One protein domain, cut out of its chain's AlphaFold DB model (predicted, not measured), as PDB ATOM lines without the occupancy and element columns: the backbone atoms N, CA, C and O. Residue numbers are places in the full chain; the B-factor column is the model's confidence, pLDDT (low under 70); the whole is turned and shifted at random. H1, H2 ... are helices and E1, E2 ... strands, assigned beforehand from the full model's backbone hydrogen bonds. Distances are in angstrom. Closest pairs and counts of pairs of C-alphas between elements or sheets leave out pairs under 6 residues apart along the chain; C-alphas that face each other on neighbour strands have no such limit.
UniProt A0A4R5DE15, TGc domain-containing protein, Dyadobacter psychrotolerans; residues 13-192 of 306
ATOM      1  N   LYS A  13     169.643 161.071 238.213       88.31
ATOM      2  CA  LYS A  13     169.062 160.201 237.178       88.31
ATOM      3  C   LYS A  13     167.981 159.264 237.723       88.31
ATOM      4  O   LYS A  13     166.951 159.087 237.077       88.31
ATOM      5  N   SER A  14     168.208 158.635 238.871       89.88
ATOM      6  CA  SER A  14     167.222 157.728 239.457       89.88
ATOM      7  C   SER A  14     166.002 158.457 240.014       89.88
ATOM      8  O   SER A  14     164.900 157.953 239.815       89.88
ATOM      9  N   VAL A  15     166.172 159.654 240.597       91.38
ATOM     10  CA  VAL A  15     165.040 160.506 241.006       91.38
ATOM     11  C   VAL A  15     164.179 160.835 239.789       91.38
ATOM     12  O   VAL A  15     162.984 160.568 239.800       91.38
ATOM     13  N   VAL A  16     164.789 161.300 238.693       93.38
ATOM     14  CA  VAL A  16     164.081 161.632 237.443       93.38
ATOM     15  C   VAL A  16     163.318 160.430 236.878       93.38
ATOM     16  O   VAL A  16     162.144 160.548 236.518       93.38
ATOM     17  N   LEU A  17     163.959 159.259 236.802       93.56
ATOM     18  CA  LEU A  17     163.314 158.038 236.309       93.56
ATOM     19  C   LEU A  17     162.153 157.605 237.211       93.56
ATOM     20  O   LEU A  17     161.106 157.189 236.709       93.56
ATOM     21  N   GLU A  18     162.308 157.734 238.530       93.62
ATOM     22  CA  GLU A  18     161.225 157.487 239.473       93.62
ATOM     23  C   GLU A  18     160.072 158.474 239.268       93.62
ATOM     24  O   GLU A  18     158.923 158.034 239.179       93.62
ATOM     25  N   THR A  19     160.353 159.775 239.122       94.06
ATOM     26  CA  THR A  19     159.335 160.806 238.878       94.06
ATOM     27  C   THR A  19     158.525 160.489 237.626       94.06
ATOM     28  O   THR A  19     157.296 160.507 237.674       94.06
ATOM     29  N   ILE A  20     159.185 160.134 236.520       94.31
ATOM     30  CA  ILE A  20     158.513 159.781 235.259       94.31
ATOM     31  C   ILE A  20     157.639 158.535 235.440       94.31
ATOM     32  O   ILE A  20     156.493 158.508 234.983       94.31
ATOM     33  N   ARG A  21     158.157 157.510 236.127       95.31
ATOM     34  CA  ARG A  21     157.452 156.239 236.337       95.31
ATOM     35  C   ARG A  21     156.241 156.392 237.257       95.31
ATOM     36  O   ARG A  21     155.184 155.839 236.971       95.31
ATOM     37  N   ARG A  22     156.401 157.092 238.382       94.25
ATOM     38  CA  ARG A  22     155.370 157.218 239.428       94.25
ATOM     39  C   ARG A  22     154.417 158.380 239.185       94.25
ATOM     40  O   ARG A  22     153.314 158.357 239.724       94.25
ATOM     41  N   ARG A  23     154.841 159.385 238.410       92.25
ATOM     42  CA  ARG A  23     154.129 160.655 238.181       92.25
ATOM     43  C   ARG A  23     153.740 161.367 239.482       92.25
ATOM     44  O   ARG A  23     152.720 162.044 239.549       92.25
ATOM     45  N   LYS A  24     154.534 161.154 240.532       88.50
ATOM     46  CA  LYS A  24     154.364 161.685 241.887       88.50
ATOM     47  C   LYS A  24     155.745 161.884 242.499       88.50
ATOM     48  O   LYS A  24     156.665 161.131 242.177       88.50
ATOM     49  N   GLY A  25     155.874 162.861 243.386       91.62
ATOM     50  CA  GLY A  25     157.125 163.167 244.064       91.62
ATOM     51  C   GLY A  25     157.004 164.392 244.962       91.62
ATOM     52  O   GLY A  25     155.956 165.034 245.010       91.62
ATOM     53  N   VAL A  26     158.086 164.687 245.676       91.69
ATOM     54  CA  VAL A  26     158.245 165.889 246.515       91.69
ATOM     55  C   VAL A  26     159.120 166.924 245.804       91.69
ATOM     56  O   VAL A  26     159.509 166.705 244.659       91.69
ATOM     57  N   CYS A  27     159.463 168.028 246.470       93.62
ATOM     58  CA  CYS A  27     160.230 169.129 245.881       93.62
ATOM     59  C   CYS A  27     161.491 168.700 245.117       93.62
ATOM     60  O   CYS A  27     161.700 169.137 243.990       93.62
ATOM     61  N   GLU A  28     162.269 167.759 245.659       94.38
ATOM     62  CA  GLU A  28     163.439 167.183 244.983       94.38
ATOM     63  C   GLU A  28     163.093 166.569 243.615       94.38
ATOM     64  O   GLU A  28     163.814 166.765 242.646       94.38
ATOM     65  N   HIS A  29     161.951 165.889 243.493       95.69
ATOM     66  CA  HIS A  29     161.530 165.254 242.241       95.69
ATOM     67  C   HIS A  29     161.148 166.292 241.182       95.69
ATOM     68  O   HIS A  29     161.500 166.142 240.012       95.69
ATOM     69  N   TYR A  30     160.442 167.351 241.589       96.31
ATOM     70  CA  TYR A  30     160.104 168.462 240.700       96.31
ATOM     71  C   TYR A  30     161.370 169.179 240.228       96.31
ATOM     72  O   TYR A  30     161.539 169.382 239.025       96.31
ATOM     73  N   ALA A  31     162.268 169.512 241.157       97.31
ATOM     74  CA  ALA A  31     163.491 170.238 240.855       97.31
ATOM     75  C   ALA A  31     164.445 169.428 239.961       97.31
ATOM     76  O   ALA A  31     164.966 169.964 238.984       97.31
ATOM     77  N   GLU A  32     164.628 168.130 240.227       97.38
ATOM     78  CA  GLU A  32     165.479 167.255 239.412       97.38
ATOM     79  C   GLU A  32     164.894 166.997 238.019       97.38
ATOM     80  O   GLU A  32     165.620 167.055 237.021       97.38
ATOM     81  N   LEU A  33     163.580 166.763 237.910       97.12
ATOM     82  CA  LEU A  33     162.929 166.596 236.608       97.12
ATOM     83  C   LEU A  33     163.017 167.882 235.777       97.12
ATOM     84  O   LEU A  33     163.381 167.828 234.602       97.12
ATOM     85  N   PHE A  34     162.726 169.037 236.381       97.38
ATOM     86  CA  PHE A  34     162.830 170.331 235.712       97.38
ATOM     87  C   PHE A  34     164.269 170.621 235.268       97.38
ATOM     88  O   PHE A  34     164.497 170.990 234.114       97.38
ATOM     89  N   ASN A  35     165.248 170.348 236.134       98.00
ATOM     90  CA  ASN A  35     166.664 170.470 235.813       98.00
ATOM     91  C   ASN A  35     167.059 169.609 234.603       98.00
ATOM     92  O   ASN A  35     167.696 170.093 233.668       98.00
ATOM     93  N   ALA A  36     166.658 168.335 234.595       97.06
ATOM     94  CA  ALA A  36     166.963 167.412 233.506       97.06
ATOM     95  C   ALA A  36     166.350 167.866 232.170       97.06
ATOM     96  O   ALA A  36     167.008 167.777 231.129       97.06
ATOM     97  N   LEU A  37     165.118 168.386 232.196       97.06
ATOM     98  CA  LEU A  37     164.448 168.932 231.014       97.06
ATOM     99  C   LEU A  37     165.170 170.173 230.475       97.06
ATOM    100  O   LEU A  37     165.472 170.230 229.283       97.06
ATOM    101  N   LEU A  38     165.502 171.132 231.342       97.81
ATOM    102  CA  LEU A  38     166.199 172.357 230.944       97.81
ATOM    103  C   LEU A  38     167.600 172.084 230.399       97.81
ATOM    104  O   LEU A  38     167.968 172.625 229.356       97.81
ATOM    105  N   ARG A  39     168.358 171.191 231.044       96.69
ATOM    106  CA  ARG A  39     169.680 170.783 230.550       96.69
ATOM    107  C   ARG A  39     169.589 170.103 229.188       96.69
ATOM    108  O   ARG A  39     170.414 170.374 228.319       96.69
ATOM    109  N   ARG A  40     168.568 169.269 228.963       96.50
ATOM    110  CA  ARG A  40     168.307 168.670 227.642       96.50
ATOM    111  C   ARG A  40     167.932 169.720 226.593       96.50
ATOM    112  O   ARG A  40     168.260 169.539 225.427       96.50
ATOM    113  N   ALA A  41     167.284 170.806 227.002       97.19
ATOM    114  CA  ALA A  41     166.960 171.946 226.149       97.19
ATOM    115  C   ALA A  41     168.138 172.926 225.942       97.19
ATOM    116  O   ALA A  41     167.965 173.940 225.273       97.19
ATOM    117  N   GLY A  42     169.326 172.639 226.489       96.69
ATOM    118  CA  GLY A  42     170.534 173.449 226.299       96.69
ATOM    119  C   GLY A  42     170.715 174.592 227.301       96.69
ATOM    120  O   GLY A  42     171.608 175.416 227.116       96.69
ATOM    121  N   TYR A  43     169.908 174.653 228.362       97.31
ATOM    122  CA  TYR A  43     170.083 175.641 229.426       97.31
ATOM    123  C   TYR A  43     171.077 175.162 230.481       97.31
ATOM    124  O   TYR A  43     171.105 173.991 230.870       97.31
ATOM    125  N   GLU A  44     171.852 176.107 231.004       96.44
ATOM    126  CA  GLU A  44     172.643 175.893 232.207       96.44
ATOM    127  C   GLU A  44     171.700 175.992 233.419       96.44
ATOM    128  O   GLU A  44     171.160 177.058 233.719       96.44
ATOM    129  N   SER A  45     171.444 174.859 234.072       97.38
ATOM    130  CA  SER A  45     170.481 174.727 235.165       97.38
ATOM    131  C   SER A  45     171.063 173.852 236.271       97.38
ATOM    132  O   SER A  45     171.749 172.860 235.995       97.38
ATOM    133  N   TYR A  46     170.764 174.222 237.516       97.31
ATOM    134  CA  TYR A  46     171.209 173.523 238.716       97.31
ATOM    135  C   TYR A  46     170.057 173.357 239.695       97.31
ATOM    136  O   TYR A  46     169.285 174.293 239.914       97.31
ATOM    137  N   THR A  47     169.957 172.177 240.304       97.81
ATOM    138  CA  THR A  47     169.128 171.973 241.494       97.81
ATOM    139  C   THR A  47     169.816 172.617 242.692       97.81
ATOM    140  O   THR A  47     171.002 172.392 242.936       97.81
ATOM    141  N   VAL A  48     169.067 173.408 243.448       98.06
ATOM    142  CA  VAL A  48     169.522 174.107 244.647       98.06
ATOM    143  C   VAL A  48     168.749 173.561 245.837       98.06
ATOM    144  O   VAL A  48     167.521 173.563 245.836       98.06
ATOM    145  N   SER A  49     169.474 173.104 246.858       96.56
ATOM    146  CA  SER A  49     168.895 172.671 248.131       96.56
ATOM    147  C   SER A  49     168.961 173.791 249.164       96.56
ATOM    148  O   SER A  49     169.965 174.501 249.277       96.56
ATOM    149  N   GLY A  50     167.918 173.905 249.974       96.62
ATOM    150  CA  GLY A  50     167.837 174.897 251.033       96.62
ATOM    151  C   GLY A  50     166.636 174.672 251.931       96.62
ATOM    152  O   GLY A  50     166.235 173.539 252.193       96.62
ATOM    153  N   TYR A  51     166.056 175.762 252.407       95.25
ATOM    154  CA  TYR A  51     164.840 175.746 253.206       95.25
ATOM    155  C   TYR A  51     163.992 176.978 252.914       95.25
ATOM    156  O   TYR A  51     164.463 177.961 252.339       95.25
ATOM    157  N   VAL A  52     162.733 176.917 253.337       91.00
ATOM    158  CA  VAL A  52     161.798 178.031 253.196       91.00
ATOM    159  C   VAL A  52     161.597 178.765 254.516       91.00
ATOM    160  O   VAL A  52     161.608 178.186 255.605       91.00
ATOM    161  N   LYS A  53     161.399 180.073 254.430       85.31
ATOM    162  CA  LYS A  53     161.139 180.964 255.555       85.31
ATOM    163  C   LYS A  53     159.796 181.654 255.345       85.31
ATOM    164  O   LYS A  53     159.531 182.204 254.280       85.31
ATOM    165  N   GLY A  54     158.962 181.632 256.382       76.88
ATOM    166  CA  GLY A  54     157.741 182.428 256.430       76.88
ATOM    167  C   GLY A  54     158.027 183.883 256.828       76.88
ATOM    168  O   GLY A  54     159.144 184.205 257.243       76.88
ATOM    169  N   PRO A  55     157.019 184.773 256.776       66.12
ATOM    170  CA  PRO A  55     157.204 186.209 257.011       66.12
ATOM    171  C   PRO A  55     157.862 186.552 258.354       66.12
ATOM    172  O   PRO A  55     158.663 187.476 258.435       66.12
ATOM    173  N   THR A  56     157.561 185.788 259.409       62.81
ATOM    174  CA  THR A  56     158.027 186.066 260.779       62.81
ATOM    175  C   THR A  56     158.921 184.979 261.371       62.81
ATOM    176  O   THR A  56     159.594 185.226 262.369       62.81
ATOM    177  N   LYS A  57     158.948 183.770 260.790       69.00
ATOM    178  CA  LYS A  57     159.687 182.617 261.329       69.00
ATOM    179  C   LYS A  57     160.295 181.762 260.220       69.00
ATOM    180  O   LYS A  57     159.672 181.528 259.186       69.00
ATOM    181  N   ILE A  58     161.501 181.257 260.470       70.50
ATOM    182  CA  ILE A  58     162.126 180.214 259.649       70.50
ATOM    183  C   ILE A  58     161.347 178.910 259.855       70.50
ATOM    184  O   ILE A  58     161.088 178.535 260.998       70.50
ATOM    185  N   ASN A  59     160.996 178.217 258.768       73.38
ATOM    186  CA  ASN A  59     160.551 176.832 258.863       73.38
ATOM    187  C   ASN A  59     161.797 175.938 258.902       73.38
ATOM    188  O   ASN A  59     162.323 175.530 257.874       73.38
ATOM    189  N   ASP A  60     162.293 175.663 260.104       67.31
ATOM    190  CA  ASP A  60     163.502 174.868 260.343       67.31
ATOM    191  C   ASP A  60     163.229 173.356 260.403       67.31
ATOM    192  O   ASP A  60     164.047 172.593 260.918       67.31
ATOM    193  N   LYS A  61     162.070 172.915 259.900       72.44
ATOM    194  CA  LYS A  61     161.640 171.513 259.959       72.44
ATOM    195  C   LYS A  61     161.718 170.792 258.624       72.44
ATOM    196  O   LYS A  61     161.842 169.572 258.616       72.44
ATOM    197  N   VAL A  62     161.609 171.517 257.511       82.75
ATOM    198  CA  VAL A  62     161.491 170.916 256.179       82.75
ATOM    199  C   VAL A  62     162.462 171.595 255.223       82.75
ATOM    200  O   VAL A  62     162.362 172.795 254.965       82.75
ATOM    201  N   ALA A  63     163.411 170.812 254.711       91.94
ATOM    202  CA  ALA A  63     164.265 171.230 253.609       91.94
ATOM    203  C   ALA A  63     163.450 171.337 252.313       91.94
ATOM    204  O   ALA A  63     162.423 170.681 252.144       91.94
ATOM    205  N   HIS A  64     163.930 172.155 251.388       95.12
ATOM    206  CA  HIS A  64     163.282 172.401 250.110       95.12
ATOM    207  C   HIS A  64     164.298 172.391 248.969       95.12
ATOM    208  O   HIS A  64     165.499 172.552 249.198       95.12
ATOM    209  N   ALA A  65     163.812 172.180 247.750       96.81
ATOM    210  CA  ALA A  65     164.632 172.134 246.548       96.81
ATOM    211  C   ALA A  65     163.953 172.881 245.397       96.81
ATOM    212  O   ALA A  65     162.746 172.760 245.199       96.81
ATOM    213  N   TRP A  66     164.748 173.638 244.648       98.44
ATOM    214  CA  TRP A  66     164.321 174.460 243.511       98.44
ATOM    215  C   TRP A  66     165.454 174.546 242.481       98.44
ATOM    216  O   TRP A  66     166.446 173.823 242.589       98.44
ATOM    217  N   ASN A  67     165.339 175.418 241.476       98.56
ATOM    218  CA  ASN A  67     166.332 175.540 240.414       98.56
ATOM    219  C   ASN A  67     166.880 176.959 240.254       98.56
ATOM    220  O   ASN A  67     166.141 177.942 240.309       98.56
ATOM    221  N   ALA A  68     168.183 177.046 239.989       98.44
ATOM    222  CA  ALA A  68     168.842 178.238 239.473       98.44
ATOM    223  C   ALA A  68     169.184 178.007 237.999       98.44
ATOM    224  O   ALA A  68     169.843 177.023 237.659       98.44
ATOM    225  N   VAL A  69     168.731 178.907 237.126       98.31
ATOM    226  CA  VAL A  69     168.851 178.751 235.672       98.31
ATOM    227  C   VAL A  69     169.492 179.990 235.072       98.31
ATOM    228  O   VAL A  69     169.042 181.118 235.299       98.31
ATOM    229  N   ARG A  70     170.527 179.782 234.262       97.25
ATOM    230  CA  ARG A  70     171.143 180.838 233.467       97.25
ATOM    231  C   ARG A  70     170.428 180.959 232.130       97.25
ATOM    232  O   ARG A  70     170.308 180.006 231.363       97.25
ATOM    233  N   THR A  71     169.999 182.173 231.833       94.75
ATOM    234  CA  THR A  71     169.393 182.559 230.558       94.75
ATOM    235  C   THR A  71     170.280 183.583 229.852       94.75
ATOM    236  O   THR A  71     171.227 184.112 230.440       94.75
ATOM    237  N   SER A  72     169.934 183.950 228.617       92.44
ATOM    238  CA  SER A  72     170.598 185.049 227.901       92.44
ATOM    239  C   SER A  72     170.498 186.401 228.620       92.44
ATOM    240  O   SER A  72     171.343 187.264 228.416       92.44
ATOM    241  N   LYS A  73     169.487 186.583 229.482       93.00
ATOM    242  CA  LYS A  73     169.265 187.810 230.264       93.00
ATOM    243  C   LYS A  73     169.882 187.758 231.666       93.00
ATOM    244  O   LYS A  73     169.737 188.712 232.422       93.00
ATOM    245  N   GLY A  74     170.553 186.660 232.019       94.25
ATOM    246  CA  GLY A  74     171.140 186.441 233.338       94.25
ATOM    247  C   GLY A  74     170.515 185.268 234.089       94.25
ATOM    248  O   GLY A  74     169.817 184.433 233.508       94.25
ATOM    249  N   TRP A  75     170.817 185.198 235.384       97.69
ATOM    250  CA  TRP A  75     170.390 184.125 236.277       97.69
ATOM    251  C   TRP A  75     169.035 184.418 236.916       97.69
ATOM    252  O   TRP A  75     168.802 185.529 237.391       97.69
ATOM    253  N   TYR A  76     168.178 183.403 236.957       98.12
ATOM    254  CA  TYR A  76     166.854 183.467 237.569       98.12
ATOM    255  C   TYR A  76     166.557 182.199 238.365       98.12
ATOM    256  O   TYR A  76     167.148 181.142 238.117       98.12
ATOM    257  N   LEU A  77     165.634 182.321 239.315       98.50
ATOM    258  CA  LEU A  77     165.221 181.235 240.191       98.50
ATOM    259  C   LEU A  77     163.843 180.718 239.786       98.50
ATOM    260  O   LEU A  77     162.982 181.482 239.341       98.50
ATOM    261  N   TYR A  78     163.667 179.409 239.930       98.38
ATOM    262  CA  TYR A  78     162.455 178.693 239.562       98.38
ATOM    263  C   TYR A  78     162.094 177.700 240.656       98.38
ATOM    264  O   TYR A  78     162.926 176.857 240.987       98.38
ATOM    265  N   ASP A  79     160.862 177.743 241.162       97.69
ATOM    266  CA  ASP A  79     160.321 176.673 242.007       97.69
ATOM    267  C   ASP A  79     159.178 175.944 241.283       97.69
ATOM    268  O   ASP A  79     158.016 176.364 241.354       97.69
ATOM    269  N   PRO A  80     159.478 174.836 240.578       96.06
ATOM    270  CA  PRO A  80     158.456 174.047 239.899       96.06
ATOM    271  C   PRO A  80     157.490 173.350 240.868       96.06
ATOM    272  O   PRO A  80     156.387 172.990 240.464       96.06
ATOM    273  N   THR A  81     157.867 173.168 242.137       94.19
ATOM    274  CA  THR A  81     157.016 172.537 243.152       94.19
ATOM    275  C   THR A  81     155.885 173.473 243.534       94.19
ATOM    276  O   THR A  81     154.718 173.118 243.391       94.19
ATOM    277  N   TRP A  82     156.217 174.688 243.977       93.38
ATOM    278  CA  TRP A  82     155.216 175.665 244.413       93.38
ATOM    279  C   TRP A  82     154.466 176.305 243.243       93.38
ATOM    280  O   TRP A  82     153.342 176.762 243.418       93.38
ATOM    281  N   SER A  83     155.038 176.274 242.034       93.88
ATOM    282  CA  SER A  83     154.310 176.640 240.811       93.88
ATOM    283  C   SER A  83     153.256 175.603 240.415       93.88
ATOM    284  O   SER A  83     152.370 175.925 239.640       93.88
ATOM    285  N   SER A  84     153.337 174.353 240.896       92.81
ATOM    286  CA  SER A  84     152.435 173.271 240.463       92.81
ATOM    287  C   SER A  84     151.092 173.225 241.202       92.81
ATOM    288  O   SER A  84     150.128 172.645 240.688       92.81
ATOM    289  N   GLY A  85     151.029 173.806 242.401       90.88
ATOM    290  CA  GLY A  85     149.859 173.783 243.269       90.88
ATOM    291  C   GLY A  85     150.215 173.772 244.754       90.88
ATOM    292  O   GLY A  85     151.354 174.033 245.143       90.88
ATOM    293  N   THR A  86     149.234 173.446 245.593       87.94
ATOM    294  CA  THR A  86     149.372 173.416 247.057       87.94
ATOM    295  C   THR A  86     148.887 172.091 247.641       87.94
ATOM    296  O   THR A  86     148.368 171.229 246.933       87.94
ATOM    297  N   VAL A  87     149.106 171.888 248.939       85.44
ATOM    298  CA  VAL A  87     148.555 170.752 249.685       85.44
ATOM    299  C   VAL A  87     147.466 171.283 250.609       85.44
ATOM    300  O   VAL A  87     147.710 172.232 251.354       85.44
ATOM    301  N   ASP A  88     146.272 170.700 250.536       86.38
ATOM    302  CA  ASP A  88     145.134 171.103 251.359       86.38
ATOM    303  C   ASP A  88     145.244 170.599 252.814       86.38
ATOM    304  O   ASP A  88     146.174 169.884 253.198       86.38
ATOM    305  N   GLY A  89     144.262 170.961 253.648       82.88
ATOM    306  CA  GLY A  89     144.202 170.532 255.050       82.88
ATOM    307  C   GLY A  89     144.038 169.019 255.258       82.88
ATOM    308  O   GLY A  89     144.249 168.543 256.370       82.88
ATOM    309  N   ASN A  90     143.708 168.262 254.207       89.38
ATOM    310  CA  ASN A  90     143.595 166.803 254.212       89.38
ATOM    311  C   ASN A  90     144.856 166.119 253.658       89.38
ATOM    312  O   ASN A  90     144.831 164.921 253.370       89.38
ATOM    313  N   PHE A  91     145.953 166.866 253.504       84.44
ATOM    314  CA  PHE A  91     147.210 166.402 252.918       84.44
ATOM    315  C   PHE A  91     147.087 165.942 251.457       84.44
ATOM    316  O   PHE A  91     147.918 165.164 250.982       84.44
ATOM    317  N   GLN A  92     146.083 166.436 250.729       88.88
ATOM    318  CA  GLN A  92     145.911 166.149 249.311       88.88
ATOM    319  C   GLN A  92     146.481 167.266 248.451       88.88
ATOM    320  O   GLN A  92     146.303 168.452 248.719       88.88
ATOM    321  N   PHE A  93     147.181 166.874 247.388       90.19
ATOM    322  CA  PHE A  93     147.702 167.824 246.419       90.19
ATOM    323  C   PHE A  93     146.565 168.389 245.563       90.19
ATOM    324  O   PHE A  93     145.872 167.645 244.866       90.19
ATOM    325  N   VAL A  94     146.429 169.710 245.579       92.19
ATOM    326  CA  VAL A  94     145.514 170.474 244.739       92.19
ATOM    327  C   VAL A  94     146.341 171.159 243.665       92.19
ATOM    328  O   VAL A  94     147.139 172.054 243.943       92.19
ATOM    329  N   LYS A  95     146.161 170.710 242.421       92.19
ATOM    330  CA  LYS A  95     146.848 171.284 241.266       92.19
ATOM    331  C   LYS A  95     146.353 172.710 241.034       92.19
ATOM    332  O   LYS A  95     145.164 172.914 240.818       92.19
ATOM    333  N   ASP A  96     147.287 173.647 240.988       92.50
ATOM    334  CA  ASP A  96     147.041 175.055 240.687       92.50
ATOM    335  C   ASP A  96     148.284 175.624 240.000       92.50
ATOM    336  O   ASP A  96     149.157 176.223 240.627       92.50
ATOM    337  N   LEU A  97     148.419 175.305 238.709       93.25
ATOM    338  CA  LEU A  97     149.598 175.675 237.934       93.25
ATOM    339  C   LEU A  97     149.607 177.186 237.699       93.25
ATOM    340  O   LEU A  97     148.715 177.707 237.031       93.25
ATOM    341  N   ASN A  98     150.637 177.863 238.197       93.38
ATOM    342  CA  ASN A  98     150.788 179.309 238.089       93.38
ATOM    343  C   ASN A  98     152.261 179.717 237.917       93.38
ATOM    344  O   ASN A  98     153.171 178.927 238.158       93.38
ATOM    345  N   ASP A  99     152.485 180.978 237.546       93.81
ATOM    346  CA  ASP A  99     153.819 181.513 237.240       93.81
ATOM    347  C   ASP A  99     154.462 182.268 238.419       93.81
ATOM    348  O   ASP A  99     155.454 182.973 238.236       93.81
ATOM    349  N   THR A 100     153.940 182.128 239.645       93.88
ATOM    350  CA  THR A 100     154.423 182.883 240.823       93.88
ATOM    351  C   THR A 100     155.915 182.672 241.074       93.88
ATOM    352  O   THR A 100     156.622 183.611 241.439       93.88
ATOM    353  N   TRP A 101     156.407 181.449 240.854       96.06
ATOM    354  CA  TRP A 101     157.816 181.094 241.034       96.06
ATOM    355  C   TRP A 101     158.529 180.818 239.714       96.06
ATOM    356  O   TRP A 101     159.497 180.058 239.678       96.06
ATOM    357  N   TYR A 102     158.067 181.432 238.626       96.50
ATOM    358  CA  TYR A 102     158.714 181.373 237.324       96.50
ATOM    359  C   TYR A 102     159.614 182.595 237.121       96.50
ATOM    360  O   TYR A 102     159.153 183.734 237.118       96.50
ATOM    361  N   LYS A 103     160.912 182.356 236.884       96.44
ATOM    362  CA  LYS A 103     161.890 183.397 236.525       96.44
ATOM    363  C   LYS A 103     161.978 184.535 237.563       96.44
ATOM    364  O   LYS A 103     162.063 185.714 237.218       96.44
ATOM    365  N   VAL A 104     161.988 184.178 238.841       97.69
ATOM    366  CA  VAL A 104     162.020 185.146 239.944       97.69
ATOM    367  C   VAL A 104     163.421 185.735 240.097       97.69
ATOM    368  O   VAL A 104     164.429 185.039 239.914       97.69
ATOM    369  N   LEU A 105     163.498 187.027 240.425       97.12
ATOM    370  CA  LEU A 105     164.771 187.700 240.658       97.12
ATOM    371  C   LEU A 105     165.392 187.265 241.998       97.12
ATOM    372  O   LEU A 105     164.676 187.115 242.989       97.12
ATOM    373  N   PRO A 106     166.732 187.165 242.091       96.25
ATOM    374  CA  PRO A 106     167.426 186.784 243.328       96.25
ATOM    375  C   PRO A 106     167.004 187.566 244.583       96.25
ATOM    376  O   PRO A 106     166.813 186.985 245.649       96.25
ATOM    377  N   ARG A 107     166.810 188.888 244.450       94.38
ATOM    378  CA  ARG A 107     166.422 189.781 245.561       94.38
ATOM    379  C   ARG A 107     165.013 189.521 246.093       94.38
ATOM    380  O   ARG A 107     164.755 189.809 247.254       94.38
ATOM    381  N   GLU A 108     164.126 189.002 245.255       95.25
ATOM    382  CA  GLU A 108     162.755 188.652 245.630       95.25
ATOM    383  C   GLU A 108     162.717 187.228 246.193       95.25
ATOM    384  O   GLU A 108     162.103 186.972 247.228       95.25
ATOM    385  N   PHE A 109     163.447 186.308 245.557       96.38
ATOM    386  CA  PHE A 109     163.452 184.891 245.913       96.38
ATOM    387  C   PHE A 109     164.026 184.641 247.318       96.38
ATOM    388  O   PHE A 109     163.438 183.896 248.104       96.38
ATOM    389  N   ILE A 110     165.119 185.329 247.682       95.31
ATOM    390  CA  ILE A 110     165.811 185.153 248.975       95.31
ATOM    391  C   ILE A 110     164.953 185.508 250.201       95.31
ATOM    392  O   ILE A 110     165.261 185.090 251.318       95.31
ATOM    393  N   LEU A 111     163.863 186.262 250.017       93.50
ATOM    394  CA  LEU A 111     162.947 186.619 251.104       93.50
ATOM    395  C   LEU A 111     162.266 185.385 251.711       93.50
ATOM    396  O   LEU A 111     161.901 185.390 252.891       93.50
ATOM    397  N   THR A 112     162.116 184.334 250.901       93.50
ATOM    398  CA  THR A 112     161.390 183.108 251.247       93.50
ATOM    399  C   THR A 112     162.227 181.848 251.062       93.50
ATOM    400  O   THR A 112     162.103 180.949 251.884       93.50
ATOM    401  N   HIS A 113     163.098 181.776 250.055       95.81
ATOM    402  CA  HIS A 113     163.878 180.585 249.715       95.81
ATOM    403  C   HIS A 113     165.364 180.797 250.009       95.81
ATOM    404  O   HIS A 113     166.053 181.544 249.313       95.81
ATOM    405  N   ILE A 114     165.867 180.132 251.049       97.00
ATOM    406  CA  ILE A 114     167.234 180.315 251.534       97.00
ATOM    407  C   ILE A 114     168.060 179.090 251.146       97.00
ATOM    408  O   ILE A 114     167.832 178.014 251.712       97.00
ATOM    409  N   PRO A 115     169.003 179.200 250.194       97.75
ATOM    410  CA  PRO A 115     169.862 178.080 249.832       97.75
ATOM    411  C   PRO A 115     170.794 177.741 250.995       97.75
ATOM    412  O   PRO A 115     171.244 178.635 251.712       97.75
ATOM    413  N   PHE A 116     171.134 176.461 251.160       97.88
ATOM    414  CA  PHE A 116     172.138 176.085 252.156       97.88
ATOM    415  C   PHE A 116     173.489 176.711 251.824       97.88
ATOM    416  O   PHE A 116     174.117 177.287 252.702       97.88
ATOM    417  N   ASP A 117     173.902 176.633 250.558       97.81
ATOM    418  CA  ASP A 117     175.152 177.202 250.060       97.81
ATOM    419  C   ASP A 117     174.937 178.638 249.530       97.81
ATOM    420  O   ASP A 117     174.202 178.824 248.551       97.81
ATOM    421  N   PRO A 118     175.576 179.659 250.137       97.44
ATOM    422  CA  PRO A 118     175.320 181.068 249.835       97.44
ATOM    423  C   PRO A 118     175.540 181.492 248.377       97.44
ATOM    424  O   PRO A 118     174.935 182.471 247.942       97.44
ATOM    425  N   ILE A 119     176.360 180.777 247.594       97.12
ATOM    426  CA  ILE A 119     176.602 181.139 246.182       97.12
ATOM    427  C   ILE A 119     175.322 181.060 245.341       97.12
ATOM    428  O   ILE A 119     175.159 181.809 244.380       97.12
ATOM    429  N   TRP A 120     174.378 180.202 245.743       98.12
ATOM    430  CA  TRP A 120     173.097 180.026 245.062       98.12
ATOM    431  C   TRP A 120     172.045 181.058 245.466       98.12
ATOM    432  O   TRP A 120     170.921 181.002 244.971       98.12
ATOM    433  N   GLN A 121     172.393 182.027 246.320       97.44
ATOM    434  CA  GLN A 121     171.554 183.212 246.512       97.44
ATOM    435  C   GLN A 121     171.555 184.091 245.262       97.44
ATOM    436  O   GLN A 121     170.614 184.849 245.068       97.44
ATOM    437  N   LEU A 122     172.601 183.998 244.425       96.81
ATOM    438  CA  LEU A 122     172.791 184.822 243.228       96.81
ATOM    439  C   LEU A 122     172.802 186.334 243.547       96.81
ATOM    440  O   LEU A 122     172.326 187.168 242.772       96.81
ATOM    441  N   LEU A 123     173.343 186.682 244.719       95.06
ATOM    442  CA  LEU A 123     173.496 188.048 245.221       95.06
ATOM    443  C   LEU A 123     174.976 188.436 245.298       95.06
ATOM    444  O   LEU A 123     175.839 187.592 245.526       95.06
ATOM    445  N   ASN A 124     175.251 189.736 245.149       93.06
ATOM    446  CA  ASN A 124     176.597 190.308 245.188       93.06
ATOM    447  C   ASN A 124     176.699 191.417 246.256       93.06
ATOM    448  O   ASN A 124     176.275 192.544 245.978       93.06
ATOM    449  N   PRO A 125     177.270 191.143 247.448       93.38
ATOM    450  CA  PRO A 125     177.616 189.822 247.999       93.38
ATOM    451  C   PRO A 125     176.379 189.050 248.514       93.38
ATOM    452  O   PRO A 125     175.314 189.657 248.683       93.38
ATOM    453  N   PRO A 126     176.496 187.733 248.785       95.12
ATOM    454  CA  PRO A 126     175.456 186.966 249.459       95.12
ATOM    455  C   PRO A 126     175.242 187.459 250.891       95.12
ATOM    456  O   PRO A 126     176.169 187.923 251.556       95.12
ATOM    457  N   LEU A 127     174.008 187.330 251.367       95.56
ATOM    458  CA  LEU A 127     173.638 187.593 252.750       95.56
ATOM    459  C   LEU A 127     174.113 186.443 253.641       95.56
ATOM    460  O   LEU A 127     174.036 185.269 253.265       95.56
ATOM    461  N   SER A 128     174.550 186.771 254.853       95.88
ATOM    462  CA  SER A 128     174.816 185.755 255.875       95.88
ATOM    463  C   SER A 128     173.514 185.154 256.419       95.88
ATOM    464  O   SER A 128     172.454 185.787 256.428       95.88
ATOM    465  N   ASN A 129     173.592 183.946 256.975       95.44
ATOM    466  CA  ASN A 129     172.450 183.303 257.624       95.44
ATOM    467  C   ASN A 129     172.016 184.044 258.901       95.44
ATOM    468  O   ASN A 129     170.870 183.902 259.334       95.44
ATOM    469  N   HIS A 130     172.906 184.842 259.503       94.50
ATOM    470  CA  HIS A 130     172.581 185.733 260.620       94.50
ATOM    471  C   HIS A 130     171.693 186.897 260.174       94.50
ATOM    472  O   HIS A 130     170.662 187.138 260.800       94.50
ATOM    473  N   GLN A 131     172.039 187.551 259.062       94.38
ATOM    474  CA  GLN A 131     171.225 188.615 258.469       94.38
ATOM    475  C   GLN A 131     169.836 188.103 258.085       94.38
ATOM    476  O   GLN A 131     168.822 188.657 258.509       94.38
ATOM    477  N   ILE A 132     169.775 186.963 257.391       93.50
ATOM    478  CA  ILE A 132     168.500 186.367 256.975       93.50
ATOM    479  C   ILE A 132     167.623 186.008 258.185       93.50
ATOM    480  O   ILE A 132     166.410 186.240 258.173       93.50
ATOM    481  N   LYS A 133     168.218 185.477 259.263       91.81
ATOM    482  CA  LYS A 133     167.500 185.191 260.516       91.81
ATOM    483  C   LYS A 133     166.970 186.460 261.189       91.81
ATOM    484  O   LYS A 133     165.894 186.411 261.777       91.81
ATOM    485  N   ALA A 134     167.694 187.571 261.082       91.88
ATOM    486  CA  ALA A 134     167.298 188.870 261.616       91.88
ATOM    487  C   ALA A 134     166.294 189.635 260.728       91.88
ATOM    488  O   ALA A 134     165.891 190.732 261.098       91.88
ATOM    489  N   ASN A 135     165.869 189.073 259.584       90.62
ATOM    490  CA  ASN A 135     165.119 189.785 258.537       90.62
ATOM    491  C   ASN A 135     165.855 191.012 257.974       90.62
ATOM    492  O   ASN A 135     165.227 191.919 257.429       90.62
ATOM    493  N   ASP A 136     167.182 191.029 258.076       91.56
ATOM    494  CA  ASP A 136     168.013 192.051 257.466       91.56
ATOM    495  C   ASP A 136     168.377 191.625 256.040       91.56
ATOM    496  O   ASP A 136     169.247 190.786 255.817       91.56
ATOM    497  N   PHE A 137     167.682 192.200 255.064       87.88
ATOM    498  CA  PHE A 137     167.978 192.012 253.641       87.88
ATOM    499  C   PHE A 137     168.763 193.190 253.057       87.88
ATOM    500  O   PHE A 137     168.859 193.340 251.833       87.88
ATOM    501  N   THR A 138     169.337 194.037 253.918       83.69
ATOM    502  CA  THR A 138     170.257 195.070 253.467       83.69
ATOM    503  C   THR A 138     171.565 194.407 253.045       83.69
ATOM    504  O   THR A 138     172.219 193.671 253.780       83.69
ATOM    505  N   SER A 139     171.929 194.619 251.785       71.31
ATOM    506  CA  SER A 139     173.203 194.166 251.239       71.31
ATOM    507  C   SER A 139     174.079 195.397 251.069       71.31
ATOM    508  O   SER A 139     173.739 196.303 250.300       71.31
ATOM    509  N   VAL A 140     175.195 195.442 251.795       70.19
ATOM    510  CA  VAL A 140     176.235 196.438 251.541       70.19
ATOM    511  C   VAL A 140     176.852 196.080 250.195       70.19
ATOM    512  O   VAL A 140     177.478 195.028 250.055       70.19
ATOM    513  N   LYS A 141     176.633 196.932 249.187       67.12
ATOM    514  CA  LYS A 141     177.225 196.736 247.860       67.12
ATOM    515  C   LYS A 141     178.739 196.607 248.017       67.12
ATOM    516  O   LYS A 141     179.396 197.534 248.479       67.12
ATOM    517  N   SER A 142     179.270 195.461 247.613       71.19
ATOM    518  CA  SER A 142     180.704 195.210 247.528       71.19
ATOM    519  C   SER A 142     181.057 194.985 246.069       71.19
ATOM    520  O   SER A 142     180.501 194.093 245.432       71.19
ATOM    521  N   ASN A 143     181.997 195.772 245.549       73.31
ATOM    522  CA  ASN A 143     182.516 195.583 244.193       73.31
ATOM    523  C   ASN A 143     183.474 194.381 244.095       73.31
ATOM    524  O   ASN A 143     183.893 194.026 243.000       73.31
ATOM    525  N   ASN A 144     183.808 193.748 245.225       83.25
ATOM    526  CA  ASN A 144     184.825 192.699 245.303       83.25
ATOM    527  C   ASN A 144     184.239 191.280 245.309       83.25
ATOM    528  O   ASN A 144     184.975 190.322 245.534       83.25
ATOM    529  N   TYR A 145     182.927 191.123 245.104       87.94
ATOM    530  CA  TYR A 145     182.289 189.810 245.045       87.94
ATOM    531  C   TYR A 145     181.435 189.651 243.790       87.94
ATOM    532  O   TYR A 145     180.590 190.492 243.480       87.94
ATOM    533  N   ASN A 146     181.630 188.516 243.123       92.75
ATOM    534  CA  ASN A 146     180.880 188.091 241.956       92.75
ATOM    535  C   ASN A 146     180.451 186.624 242.134       92.75
ATOM    536  O   ASN A 146     181.282 185.708 242.157       92.75
ATOM    537  N   PHE A 147     179.146 186.388 242.285       94.06
ATOM    538  CA  PHE A 147     178.607 185.045 242.479       94.06
ATOM    539  C   PHE A 147     178.857 184.155 241.257       94.06
ATOM    540  O   PHE A 147     179.070 182.957 241.421       94.06
ATOM    541  N   GLN A 148     178.869 184.713 240.040       94.88
ATOM    542  CA  GLN A 148     179.097 183.938 238.820       94.88
ATOM    543  C   GLN A 148     180.498 183.322 238.804       94.88
ATOM    544  O   GLN A 148     180.648 182.153 238.439       94.88
ATOM    545  N   ASP A 149     181.506 184.072 239.253       94.56
ATOM    546  CA  ASP A 149     182.879 183.571 239.362       94.56
ATOM    547  C   ASP A 149     182.961 182.484 240.439       94.56
ATOM    548  O   ASP A 149     183.587 181.446 240.231       94.56
ATOM    549  N   SER A 150     182.243 182.669 241.554       94.38
ATOM    550  CA  SER A 150     182.159 181.674 242.630       94.38
ATOM    551  C   SER A 150     181.523 180.361 242.160       94.38
ATOM    552  O   SER A 150     182.056 179.291 242.447       94.38
ATOM    553  N   ILE A 151     180.420 180.432 241.408       95.38
ATOM    554  CA  ILE A 151     179.734 179.268 240.826       95.38
ATOM    555  C   ILE A 151     180.640 178.561 239.813       95.38
ATOM    556  O   ILE A 151     180.853 177.353 239.917       95.38
ATOM    557  N   THR A 152     181.236 179.309 238.880       94.62
ATOM    558  CA  THR A 152     182.143 178.763 237.855       94.62
ATOM    559  C   THR A 152     183.338 178.056 238.500       94.62
ATOM    560  O   THR A 152     183.685 176.925 238.147       94.62
ATOM    561  N   ALA A 153     183.941 178.693 239.505       94.81
ATOM    562  CA  ALA A 153     185.044 178.119 240.254       94.81
ATOM    563  C   ALA A 153     184.625 176.885 241.063       94.81
ATOM    564  O   ALA A 153     185.458 176.013 241.274       94.81
ATOM    565  N   ASP A 154     183.393 176.788 241.568       93.81
ATOM    566  CA  ASP A 154     182.924 175.621 242.332       93.81
ATOM    567  C   ASP A 154     182.646 174.413 241.433       93.81
ATOM    568  O   ASP A 154     183.112 173.317 241.727       93.81
ATOM    569  N   ILE A 155     181.967 174.622 240.303       91.88
ATOM    570  CA  ILE A 155     181.575 173.549 239.374       91.88
ATOM    571  C   ILE A 155     182.787 172.895 238.699       91.88
ATOM    572  O   ILE A 155     182.742 171.716 238.358       91.88
ATOM    573  N   SER A 156     183.878 173.640 238.514       93.25
ATOM    574  CA  SER A 156     185.121 173.107 237.941       93.25
ATOM    575  C   SER A 156     185.959 172.266 238.917       93.25
ATOM    576  O   SER A 156     186.919 171.624 238.487       93.25
ATOM    577  N   LYS A 157     185.635 172.250 240.221       92.50
ATOM    578  CA  LYS A 157     186.422 171.511 241.218       92.50
ATOM    579  C   LYS A 157     186.141 170.006 241.170       92.50
ATOM    580  O   LYS A 157     185.004 169.592 240.948       92.50
ATOM    581  N   PRO A 158     187.145 169.177 241.513       91.75
ATOM    582  CA  PRO A 158     186.905 167.806 241.947       91.75
ATOM    583  C   PRO A 158     185.858 167.755 243.065       91.75
ATOM    584  O   PRO A 158     185.844 168.618 243.946       91.75
ATOM    585  N   GLU A 159     185.018 166.722 243.058       87.00
ATOM    586  CA  GLU A 159     183.848 166.607 243.938       87.00
ATOM    587  C   GLU A 159     184.181 166.828 245.422       87.00
ATOM    588  O   GLU A 159     183.530 167.633 246.086       87.00
ATOM    589  N   ASN A 160     185.236 166.184 245.936       88.06
ATOM    590  CA  ASN A 160     185.629 166.321 247.340       88.06
ATOM    591  C   ASN A 160     186.028 167.771 247.695       88.06
ATOM    592  O   ASN A 160     185.616 168.305 248.724       88.06
ATOM    593  N   LEU A 161     186.747 168.461 246.800       91.69
ATOM    594  CA  LEU A 161     187.118 169.869 246.989       91.69
ATOM    595  C   LEU A 161     185.908 170.809 246.893       91.69
ATOM    596  O   LEU A 161     185.859 171.816 247.607       91.69
ATOM    597  N   ALA A 162     184.925 170.490 246.048       92.94
ATOM    598  CA  ALA A 162     183.663 171.224 245.984       92.94
ATOM    599  C   ALA A 162     182.862 171.076 247.291       92.94
ATOM    600  O   ALA A 162     182.367 172.072 247.820       92.94
ATOM    601  N   LEU A 163     182.796 169.869 247.872       94.44
ATOM    602  CA  LEU A 163     182.142 169.635 249.169       94.44
ATOM    603  C   LEU A 163     182.810 170.423 250.305       94.44
ATOM    604  O   LEU A 163     182.109 171.065 251.088       94.44
ATOM    605  N   ILE A 164     184.146 170.424 250.371       95.69
ATOM    606  CA  ILE A 164     184.913 171.200 251.362       95.69
ATOM    607  C   ILE A 164     184.658 172.702 251.192       95.69
ATOM    608  O   ILE A 164     184.365 173.399 252.164       95.69
ATOM    609  N   SER A 165     184.717 173.198 249.952       96.50
ATOM    610  CA  SER A 165     184.470 174.614 249.650       96.50
ATOM    611  C   SER A 165     183.050 175.027 250.047       96.50
ATOM    612  O   SER A 165     182.859 176.081 250.649       96.50
ATOM    613  N   ARG A 166     182.058 174.174 249.763       97.19
ATOM    614  CA  ARG A 166     180.670 174.367 250.186       97.19
ATOM    615  C   ARG A 166     180.559 174.439 251.702       97.19
ATOM    616  O   ARG A 166     180.029 175.420 252.206       97.19
ATOM    617  N   LEU A 167     181.082 173.450 252.426       97.88
ATOM    618  CA  LEU A 167     181.044 173.430 253.890       97.88
ATOM    619  C   LEU A 167     181.626 174.723 254.485       97.88
ATOM    620  O   LEU A 167     180.977 175.352 255.319       97.88
ATOM    621  N   ALA A 168     182.785 175.166 253.988       98.00
ATOM    622  CA  ALA A 168     183.436 176.392 254.443       98.00
ATOM    623  C   ALA A 168     182.573 177.645 254.210       98.00
ATOM    624  O   ALA A 168     182.436 178.478 255.107       98.00
ATOM    625  N   ARG A 169     181.936 177.771 253.035       97.50
ATOM    626  CA  ARG A 169     181.021 178.891 252.746       97.50
ATOM    627  C   ARG A 169     179.809 178.898 253.674       97.50
ATOM    628  O   ARG A 169     179.428 179.958 254.163       97.50
ATOM    629  N   ILE A 170     179.227 177.729 253.940       97.81
ATOM    630  CA  ILE A 170     178.061 177.595 254.826       97.81
ATOM    631  C   ILE A 170     178.429 177.966 256.263       97.81
ATOM    632  O   ILE A 170     177.719 178.741 256.901       97.81
ATOM    633  N   GLN A 171     179.560 177.460 256.762       97.88
ATOM    634  CA  GLN A 171     180.071 177.789 258.093       97.88
ATOM    635  C   GLN A 171     180.365 179.288 258.223       97.88
ATOM    636  O   GLN A 171     179.964 179.901 259.209       97.88
ATOM    637  N   SER A 172     180.984 179.896 257.206       97.06
ATOM    638  CA  SER A 172     181.261 181.337 257.175       97.06
ATOM    639  C   SER A 172     179.988 182.189 257.156       97.06
ATOM    640  O   SER A 172     179.959 183.243 257.786       97.06
ATOM    641  N   ALA A 173     178.925 181.739 256.483       96.19
ATOM    642  CA  ALA A 173     177.626 182.410 256.512       96.19
ATOM    643  C   ALA A 173     176.885 182.241 257.854       96.19
ATOM    644  O   ALA A 173     175.984 183.029 258.152       96.19
ATOM    645  N   GLY A 174     177.265 181.247 258.660       97.62
ATOM    646  CA  GLY A 174     176.758 180.996 260.007       97.62
ATOM    647  C   GLY A 174     175.732 179.862 260.083       97.62
ATOM    648  O   GLY A 174     174.855 179.723 259.232       97.62
ATOM    649  N   ILE A 175     175.803 179.057 261.146       96.94
ATOM    650  CA  ILE A 175     174.861 177.958 261.413       96.94
ATOM    651  C   ILE A 175     173.763 178.477 262.345       96.94
ATOM    652  O   ILE A 175     173.930 178.528 263.561       96.94
ATOM    653  N   THR A 176     172.637 178.920 261.779       95.25
ATOM    654  CA  THR A 176     171.617 179.667 262.544       95.25
ATOM    655  C   THR A 176     170.328 178.900 262.839       95.25
ATOM    656  O   THR A 176     169.486 179.404 263.598       95.25
ATOM    657  N   ASN A 177     170.177 177.699 262.269       94.44
ATOM    658  CA  ASN A 177     169.043 176.794 262.464       94.44
ATOM    659  C   ASN A 177     169.451 175.314 262.292       94.44
ATOM    660  O   ASN A 177     170.544 175.009 261.809       94.44
ATOM    661  N   LYS A 178     168.542 174.403 262.664       94.62
ATOM    662  CA  LYS A 178     168.777 172.950 262.661       94.62
ATOM    663  C   LYS A 178     168.969 172.347 261.268       94.62
ATOM    664  O   LYS A 178     169.726 171.393 261.142       94.62
ATOM    665  N   LEU A 179     168.322 172.879 260.229       94.94
ATOM    666  CA  LEU A 179     168.480 172.361 258.865       94.94
ATOM    667  C   LEU A 179     169.883 172.637 258.331       94.94
ATOM    668  O   LEU A 179     170.485 171.750 257.735       94.94
ATOM    669  N   ILE A 180     170.428 173.832 258.593       96.06
ATOM    670  CA  ILE A 180     171.817 174.153 258.237       96.06
ATOM    671  C   ILE A 180     172.766 173.216 258.990       96.06
ATOM    672  O   ILE A 180     173.632 172.615 258.367       96.06
ATOM    673  N   GLU A 181     172.567 173.043 260.300       96.50
ATOM    674  CA  GLU A 181     173.393 172.153 261.126       96.50
ATOM    675  C   GLU A 181     173.373 170.699 260.617       96.50
ATOM    676  O   GLU A 181     174.411 170.046 260.516       96.50
ATOM    677  N   GLN A 182     172.194 170.174 260.280       95.56
ATOM    678  CA  GLN A 182     172.053 168.827 259.725       95.56
ATOM    679  C   GLN A 182     172.722 168.713 258.353       95.56
ATOM    680  O   GLN A 182     173.417 167.732 258.087       95.56
ATOM    681  N   TYR A 183     172.548 169.718 257.493       95.62
ATOM    682  CA  TYR A 183     173.166 169.747 256.174       95.62
ATOM    683  C   TYR A 183     174.698 169.775 256.271       95.62
ATOM    684  O   TYR A 183     175.362 168.989 255.594       95.62
ATOM    685  N   THR A 184     175.276 170.597 257.155       96.81
ATOM    686  CA  THR A 184     176.734 170.648 257.359       96.81
ATOM    687  C   THR A 184     177.277 169.347 257.939       96.81
ATOM    688  O   THR A 184     178.274 168.850 257.425       96.81
ATOM    689  N   LYS A 185     176.593 168.728 258.913       96.56
ATOM    690  CA  LYS A 185     176.986 167.406 259.446       96.56
ATOM    691  C   LYS A 185     176.985 166.324 258.364       96.56
ATOM    692  O   LYS A 185     177.884 165.485 258.313       96.56
ATOM    693  N   ASN A 186     176.001 166.350 257.464       93.75
ATOM    694  CA  ASN A 186     175.956 165.433 256.324       93.75
ATOM    695  C   ASN A 186     177.110 165.686 255.341       93.75
ATOM    696  O   ASN A 186     177.713 164.728 254.860       93.75
ATOM    697  N   LEU A 187     177.454 166.950 255.067       94.19
ATOM    698  CA  LEU A 187     178.625 167.290 254.251       94.19
ATOM    699  C   LEU A 187     179.927 166.802 254.894       94.19
ATOM    700  O   LEU A 187     180.716 166.154 254.216       94.19
ATOM    701  N   GLU A 188     180.135 167.056 256.186       94.56
ATOM    702  CA  GLU A 188     181.314 166.605 256.942       94.56
ATOM    703  C   GLU A 188     181.478 165.085 256.875       94.56
ATOM    704  O   GLU A 188     182.567 164.575 256.590       94.56
ATOM    705  N   ARG A 189     180.378 164.346 257.058       91.44
ATOM    706  CA  ARG A 189     180.373 162.890 256.920       91.44
ATOM    707  C   ARG A 189     180.703 162.445 255.492       91.44
ATOM    708  O   ARG A 189     181.499 161.524 255.325       91.44
ATOM    709  N   ASN A 190     180.140 163.092 254.470       90.62
ATOM    710  CA  ASN A 190     180.430 162.776 253.066       90.62
ATOM    711  C   ASN A 190     181.898 163.050 252.703       90.62
ATOM    712  O   ASN A 190     182.531 162.209 252.073       90.62
ATOM    713  N   ILE A 191     182.459 164.179 253.143       92.00
ATOM    714  CA  ILE A 191     183.877 164.525 252.951       92.00
ATOM    715  C   ILE A 191     184.771 163.479 253.622       92.00
ATOM    716  O   ILE A 191     185.716 162.977 253.011       92.00
ATOM    717  N   SER A 192     184.451 163.113 254.866       90.56
ATOM    718  CA  SER A 192     185.213 162.117 255.628       90.56
ATOM    719  C   SER A 192     185.192 160.756 254.933       90.56
ATOM    720  O   SER A 192     186.231 160.115 254.778       90.56
TER     721      SER A 192
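What this domain is: This is residues 13 to 192 of the 306 residues of the protein "TGc domain-containing protein" of Dyadobacter psychrotolerans (UniProt A0A4R5DE15). A strongly twisted, curled sheet of four strands stands in the middle, with H2 packed along it and H1 crossing H2 farther out, while H4, H6, H7 and H8 gather on another side. A small hairpin, E4 and E5, lies far from the middle, apart from E1, E2 and E6. The 180 printed residues have eight named helices and six named strands, in the order H1 H2 E1 E2 E3 E4 E5 H3 E6 H4 H5 H6 H7 H8; the sheet runs E3 E2 E1 E6, all antiparallel. The class is mixed, helices and strands, and the whole is compact, with a radius of gyration of the C-alphas of 16.3 A and spans of 43 by 38 by 37 A.

How they stand to each other: H1, residues 13 to 22, touches H2, residues 27 to 40, at a steep tilt of 69.9 degrees, only just short of about perpendicular; their closest C-alphas, Val 16 and Leu 33, are 5.2 A apart. H2 is on the sheet of E1, residues 44 to 53, E2, 58 to 71, E3, 74 to 78, and E6, 113 to 115, over E2 and E1 at a height of 8.1 A. E1, E2 and E3 form a meander, each strand the antiparallel neighbour of the one before, with N 48 and O 66 at 2.8 A and N 69 and O 76 at 2.9 A. E2 bends by 115 degrees at residue 61. E6 is antiparallel to E1, with N 51 and O 114 at 3.0 A. E4, residues 85 to 87, and E5, 93 to 95, form a hairpin, with N 94 and O 86 at 2.8 A. H3, residues 106 to 109, H4, 118 to 121, and H5, 129 to 133, only graze the four-stranded sheet. H4 touches H6, residues 147 to 155; their closest C-alphas, Ile 119 and Phe 147, are 5.7 A apart. H7, residues 159 to 173, and H8, 178 to 192, form a helical hairpin at a shallow tilt of 31 degrees; their closest C-alphas, Asn 160 and Ile 191, are 6.1 A apart. Every O i to N i+4 pair is within hydrogen-bond range in H1, H2, H5, H6, H7 and H8; H3 and H4 are too short for one.

Where its parts are: H1 begins at C-alpha 13, (169.062, 160.201, 237.178). H2 is 20.0 A long, E1 26.5 A, E2 30.1 A, H7 21.1 A and H8 20.9 A. H8 ends at C-alpha 192, (185.213, 162.117, 255.628).

The domain as a whole: The two C-alphas farthest apart, Asn 90 and Asn 144, are 49.5 A apart. The printed part has no cut. The link from H5 to H6, residues 134 to 146, is long. Residues 55 to 57, 60 and 141 are under pLDDT 70.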